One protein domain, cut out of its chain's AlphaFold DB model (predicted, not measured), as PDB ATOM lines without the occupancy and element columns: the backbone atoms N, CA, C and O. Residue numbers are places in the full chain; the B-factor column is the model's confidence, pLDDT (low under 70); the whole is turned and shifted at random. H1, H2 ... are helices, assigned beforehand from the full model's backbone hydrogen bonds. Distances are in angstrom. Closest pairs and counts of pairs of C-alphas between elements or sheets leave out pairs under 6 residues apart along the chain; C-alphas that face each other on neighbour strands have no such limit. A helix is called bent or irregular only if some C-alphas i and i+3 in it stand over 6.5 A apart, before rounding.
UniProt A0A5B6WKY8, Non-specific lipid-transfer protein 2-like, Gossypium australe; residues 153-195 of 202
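AT A GLANCE: This is residues 153 to 195 of the 202 residues of the protein "Non-specific lipid-transfer protein 2-like" of Gossypium australe (UniProt A0A5B6WKY8). Four short helices, H1 to H4, are strung one after another into a small, open ring of backbone, its middle empty of backbone atoms. H1 and H2 make one long side; the chain then turns a corner into the small H3 and folds back through H4, which comes close to H1 and nearly closes the ring. The printed part has 43 residues with four named helices, in the order H1, H2, H3, H4, and no named strand; the class is all helix. The whole is only just compact, close to loose, with a radius of gyration of the C-alphas of 10.6 A, and the C-alphas span 28 by 22 by 13 A.

HOW THE PARTS SIT: Start at Pro 153 and go on to H1, residues 156 to 164. One residue later comes H2, residues 166 to 174; H1 and H2 meet only through their link. Go on to H3, residues 179 to 182, and look at the closest C-alphas of H2 and H3, those of Ile 173 and Lys 179, 6.4 A apart. H2 and H3 only just touch, with 3 pairs of C-alphas within 8 A, and only at the corner by their link. Next comes H4, residues 187 to 193; H3 and H4 meet only through their link. Now compare H4 with H1: they are close but not clearly touching, and their closest C-alphas, those of Leu 162 and Ala 191, are 7.8 A apart. Their lines are only just about perpendicular, at 72 degrees. H1 and H3 are apart, and so are H2 and H4. Every O i to N i+4 pair is within hydrogen-bond range in H1 and H4, while H2 has 3 of 5 and H3 is too short for such a pair.

IN THESE COORDINATES: Find C-alpha 156 at (37.402, 28.757, 24.681); from there H1 runs 12.3 A to C-alpha 164. H2 begins at C-alpha 166, at (44.681, 19.915, 35.335), and runs 14.0 A to C-alpha 174. It is irregular: C-alphas 167 and 170 are 7.2 A apart. H3 runs from Lys 179 to Met 182, four residues. H4 runs 9.9 A from Ile 187 to Ser 193, whose C-alpha is at (31.341, 25.024, 32.363).

THE WHOLE: The two C-alphas farthest apart are those of Ala 156 and Pro 176, at 28.5 A, while those of Pro 153 and Gly 195, the first and last printed, are 12.9 A apart. Residues 164 to 171, of which 166 to 171 belong to H2, stand free, and so do residues 174 to 180. The three links between the helices are tight. The printed part has no cut. The mean pLDDT of the printed part is 89.0, and no printed residue is under 70; look to H3 for a lower mean, 76.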
ATOM      1  N   PRO A 153      30.509  33.898  30.687       88.00
ATOM      2  CA  PRO A 153      30.925  32.517  30.484       88.00
ATOM      3  C   PRO A 153      32.441  32.434  30.223       88.00
ATOM      4  O   PRO A 153      33.029  33.384  29.691       88.00
ATOM      5  N   PRO A 154      33.095  31.305  30.553       92.88
ATOM      6  CA  PRO A 154      34.497  31.108  30.217       92.88
ATOM      7  C   PRO A 154      34.705  31.085  28.702       92.88
ATOM      8  O   PRO A 154      33.923  30.505  27.947       92.88
ATOM      9  N   SER A 155      35.790  31.714  28.256       90.44
ATOM     10  CA  SER A 155      36.207  31.674  26.857       90.44
ATOM     11  C   SER A 155      36.728  30.284  26.471       90.44
ATOM     12  O   SER A 155      37.158  29.503  27.322       90.44
ATOM     13  N   ALA A 156      36.770  29.985  25.170       92.31
ATOM     14  CA  ALA A 156      37.402  28.757  24.681       92.31
ATOM     15  C   ALA A 156      38.883  28.668  25.101       92.31
ATOM     16  O   ALA A 156      39.345  27.604  25.509       92.31
ATOM     17  N   ALA A 157      39.598  29.800  25.080       90.81
ATOM     18  CA  ALA A 157      40.978  29.893  25.552       90.81
ATOM     19  C   ALA A 157      41.095  29.562  27.049       90.81
ATOM     20  O   ALA A 157      41.973  28.792  27.431       90.81
ATOM     21  N   CYS A 158      40.168  30.064  27.879       94.19
ATOM     22  CA  CYS A 158      40.082  29.671  29.285       94.19
ATOM     23  C   CYS A 158      39.910  28.162  29.423       94.19
ATOM     24  O   CYS A 158      40.710  27.520  30.092       94.19
ATOM     25  N   CYS A 159      38.902  27.575  28.774       96.25
ATOM     26  CA  CYS A 159      38.648  26.149  28.940       96.25
ATOM     27  C   CYS A 159      39.793  25.275  28.411       96.25
ATOM     28  O   CYS A 159      40.045  24.216  28.981       96.25
ATOM     29  N   SER A 160      40.502  25.711  27.366       95.94
ATOM     30  CA  SER A 160      41.707  25.033  26.881       95.94
ATOM     31  C   SER A 160      42.804  25.033  27.943       95.94
ATOM     32  O   SER A 160      43.262  23.968  28.348       95.94
ATOM     33  N   LYS A 161      43.160  26.213  28.465       93.62
ATOM     34  CA  LYS A 161      44.222  26.353  29.471       93.62
ATOM     35  C   LYS A 161      43.868  25.709  30.808       93.62
ATOM     36  O   LYS A 161      44.721  25.114  31.456       93.62
ATOM     37  N   LEU A 162      42.595  25.746  31.195       94.12
ATOM     38  CA  LEU A 162      42.107  25.070  32.392       94.12
ATOM     39  C   LEU A 162      42.241  23.542  32.281       94.12
ATOM     40  O   LEU A 162      42.562  22.888  33.266       94.12
ATOM     41  N   LYS A 163      42.016  22.960  31.098       95.00
ATOM     42  CA  LYS A 163      42.221  21.518  30.868       95.00
ATOM     43  C   LYS A 163      43.703  21.154  30.838       95.00
ATOM     44  O   LYS A 163      44.089  20.175  31.462       95.00
ATOM     45  N   GLU A 164      44.511  21.965  30.161       93.75
ATOM     46  CA  GLU A 164      45.968  21.807  30.078       93.75
ATOM     47  C   GLU A 164      46.616  21.774  31.473       93.75
ATOM     48  O   GLU A 164      47.435  20.910  31.761       93.75
ATOM     49  N   GLN A 165      46.173  22.653  32.377       93.19
ATOM     50  CA  GLN A 165      46.724  22.805  33.728       93.19
ATOM     51  C   GLN A 165      46.151  21.825  34.773       93.19
ATOM     52  O   GLN A 165      46.533  21.902  35.943       93.19
ATOM     53  N   GLN A 166      45.270  20.886  34.396       92.31
ATOM     54  CA  GLN A 166      44.681  19.915  35.335       92.31
ATOM     55  C   GLN A 166      45.701  19.170  36.216       92.31
ATOM     56  O   GLN A 166      45.458  19.079  37.425       92.31
ATOM     57  N   PRO A 167      46.843  18.679  35.687       91.62
ATOM     58  CA  PRO A 167      47.848  17.985  36.497       91.62
ATOM     59  C   PRO A 167      48.430  18.850  37.629       91.62
ATOM     60  O   PRO A 167      48.897  18.326  38.637       91.62
ATOM     61  N   CYS A 168      48.371  20.176  37.490       91.31
ATOM     62  CA  CYS A 168      48.977  21.132  38.413       91.31
ATOM     63  C   CYS A 168      48.052  21.556  39.563       91.31
ATOM     64  O   CYS A 168      48.520  22.116  40.557       91.31
ATOM     65  N   PHE A 169      46.743  21.289  39.481       91.06
ATOM     66  CA  PHE A 169      45.774  21.838  40.438       91.06
ATOM     67  C   PHE A 169      45.969  21.362  41.875       91.06
ATOM     68  O   PHE A 169      45.703  22.119  42.808       91.06
ATOM     69  N   CYS A 170      46.482  20.150  42.078       89.94
ATOM     70  CA  CYS A 170      46.837  19.686  43.415       89.94
ATOM     71  C   CYS A 170      47.974  20.498  44.033       89.94
ATOM     72  O   CYS A 170      47.953  20.752  45.237       89.94
ATOM     73  N   GLY A 171      48.934  20.936  43.214       89.19
ATOM     74  CA  GLY A 171      49.953  21.893  43.630       89.19
ATOM     75  C   GLY A 171      49.322  23.232  43.999       89.19
ATOM     76  O   GLY A 171      49.561  23.734  45.092       89.19
ATOM     77  N   TYR A 172      48.434  23.756  43.150       88.00
ATOM     78  CA  TYR A 172      47.805  25.058  43.390       88.00
ATOM     79  C   TYR A 172      46.926  25.098  44.648       88.00
ATOM     80  O   TYR A 172      46.955  26.087  45.370       88.00
ATOM     81  N   ILE A 173      46.187  24.025  44.956       85.88
ATOM     82  CA  ILE A 173      45.372  23.938  46.185       85.88
ATOM     83  C   ILE A 173      46.231  23.887  47.443       85.88
ATOM     84  O   ILE A 173      45.838  24.418  48.484       85.88
ATOM     85  N   LYS A 174      47.379  23.214  47.364       85.31
ATOM     86  CA  LYS A 174      48.299  23.071  48.495       85.31
ATOM     87  C   LYS A 174      49.134  24.331  48.712       85.31
ATOM     88  O   LYS A 174      49.635  24.520  49.818       85.31
ATOM     89  N   ASP A 175      49.254  25.187  47.699       83.75
ATOM     90  CA  ASP A 175      49.986  26.441  47.788       83.75
ATOM     91  C   ASP A 175      49.220  27.477  48.643       83.75
ATOM     92  O   ASP A 175      48.152  27.971  48.250       83.75
ATOM     93  N   PRO A 176      49.752  27.861  49.819       82.62
ATOM     94  CA  PRO A 176      49.100  28.832  50.689       82.62
ATOM     95  C   PRO A 176      48.964  30.222  50.048       82.62
ATOM     96  O   PRO A 176      48.028  30.945  50.391       82.62
ATOM     97  N   THR A 177      49.840  30.594  49.109       79.62
ATOM     98  CA  THR A 177      49.792  31.892  48.412       79.62
ATOM     99  C   THR A 177      48.604  31.986  47.451       79.62
ATOM    100  O   THR A 177      48.024  33.063  47.272       79.62
ATOM    101  N   LEU A 178      48.179  30.842  46.900       80.19
ATOM    102  CA  LEU A 178      47.076  30.735  45.945       80.19
ATOM    103  C   LEU A 178      45.721  30.459  46.609       80.19
ATOM    104  O   LEU A 178      44.670  30.648  45.991       80.19
ATOM    105  N   LYS A 179      45.724  30.082  47.891       77.50
ATOM    106  CA  LYS A 179      44.528  29.734  48.675       77.50
ATOM    107  C   LYS A 179      43.430  30.801  48.625       77.50
ATOM    108  O   LYS A 179      42.247  30.477  48.539       77.50
ATOM    109  N   GLN A 180      43.815  32.076  48.636       73.69
ATOM    110  CA  GLN A 180      42.874  33.197  48.552       73.69
ATOM    111  C   GLN A 180      42.115  33.253  47.214       73.69
ATOM    112  O   GLN A 180      40.964  33.682  47.188       73.69
ATOM    113  N   TYR A 181      42.717  32.774  46.120       75.81
ATOM    114  CA  TYR A 181      42.069  32.704  44.807       75.81
ATOM    115  C   TYR A 181      41.127  31.518  44.728       75.81
ATOM    116  O   TYR A 181      40.012  31.657  44.235       75.81
ATOM    117  N   MET A 182      41.539  30.380  45.285       78.81
ATOM    118  CA  MET A 182      40.770  29.133  45.268       78.81
ATOM    119  C   MET A 182      39.458  29.211  46.058       78.81
ATOM    120  O   MET A 182      38.515  28.478  45.769       78.81
ATOM    121  N   ASN A 183      39.359  30.157  46.993       76.38
ATOM    122  CA  ASN A 183      38.141  30.436  47.751       76.38
ATOM    123  C   ASN A 183      37.092  31.260  46.974       76.38
ATOM    124  O   ASN A 183      36.057  31.616  47.538       76.38
ATOM    125  N   ASN A 184      37.323  31.590  45.697       82.62
ATOM    126  CA  ASN A 184      36.341  32.317  44.896       82.62
ATOM    127  C   ASN A 184      35.133  31.412  44.541       82.62
ATOM    128  O   ASN A 184      35.312  30.376  43.894       82.62
ATOM    129  N   PRO A 185      33.886  31.811  44.873       86.81
ATOM    130  CA  PRO A 185      32.685  30.999  44.645       86.81
ATOM    131  C   PRO A 185      32.339  30.771  43.162       86.81
ATOM    132  O   PRO A 185      31.491  29.934  42.849       86.81
ATOM    133  N   ASN A 186      32.970  31.496  42.235       87.75
ATOM    134  CA  ASN A 186      32.786  31.310  40.797       87.75
ATOM    135  C   ASN A 186      33.714  30.237  40.205       87.75
ATOM    136  O   ASN A 186      33.405  29.722  39.134       87.75
ATOM    137  N   ILE A 187      34.801  29.844  40.882       90.44
ATOM    138  CA  ILE A 187      35.724  28.809  40.379       90.44
ATOM    139  C   ILE A 187      35.015  27.476  40.090       90.44
ATOM    140  O   ILE A 187      35.194  26.962  38.983       90.44
ATOM    141  N   PRO A 188      34.159  26.933  40.983       92.06
ATOM    142  CA  PRO A 188      33.413  25.708  40.687       92.06
ATOM    143  C   PRO A 188      32.531  25.832  39.437       92.06
ATOM    144  O   PRO A 188      32.406  24.878  38.672       92.06
ATOM    145  N   LYS A 189      31.947  27.016  39.197       91.69
ATOM    146  CA  LYS A 189      31.109  27.275  38.017       91.69
ATOM    147  C   LYS A 189      31.946  27.267  36.742       91.69
ATOM    148  O   LYS A 189      31.582  26.583  35.793       91.69
ATOM    149  N   VAL A 190      33.084  27.967  36.743       93.88
ATOM    150  CA  VAL A 190      34.020  27.985  35.607       93.88
ATOM    151  C   VAL A 190      34.529  26.575  35.302       93.88
ATOM    152  O   VAL A 190      34.501  26.155  34.146       93.88
ATOM    153  N   ALA A 191      34.920  25.817  36.330       94.31
ATOM    154  CA  ALA A 191      35.360  24.434  36.179       94.31
ATOM    155  C   ALA A 191      34.262  23.551  35.564       94.31
ATOM    156  O   ALA A 191      34.505  22.879  34.561       94.31
ATOM    157  N   SER A 192      33.032  23.637  36.083       95.06
ATOM    158  CA  SER A 192      31.882  22.905  35.546       95.06
ATOM    159  C   SER A 192      31.585  23.273  34.090       95.06
ATOM    160  O   SER A 192      31.383  22.378  33.274       95.06
ATOM    161  N   SER A 193      31.583  24.563  33.738       95.44
ATOM    162  CA  SER A 193      31.341  25.024  32.363       95.44
ATOM    163  C   SER A 193      32.415  24.552  31.379       95.44
ATOM    164  O   SER A 193      32.113  24.326  30.211       95.44
ATOM    165  N   CYS A 194      33.653  24.371  31.842       96.50
ATOM    166  CA  CYS A 194      34.754  23.865  31.027       96.50
ATOM    167  C   CYS A 194      34.906  22.332  31.056       96.50
ATOM    168  O   CYS A 194      35.795  21.807  30.382       96.50
ATOM    169  N   GLY A 195      34.067  21.602  31.800       95.62
ATOM    170  CA  GLY A 195      34.158  20.141  31.926       95.62
ATOM    171  C   GLY A 195      35.380  19.672  32.721       95.62
ATOM    172  O   GLY A 195      35.974  18.644  32.410       95.62
TER     173      GLY A 195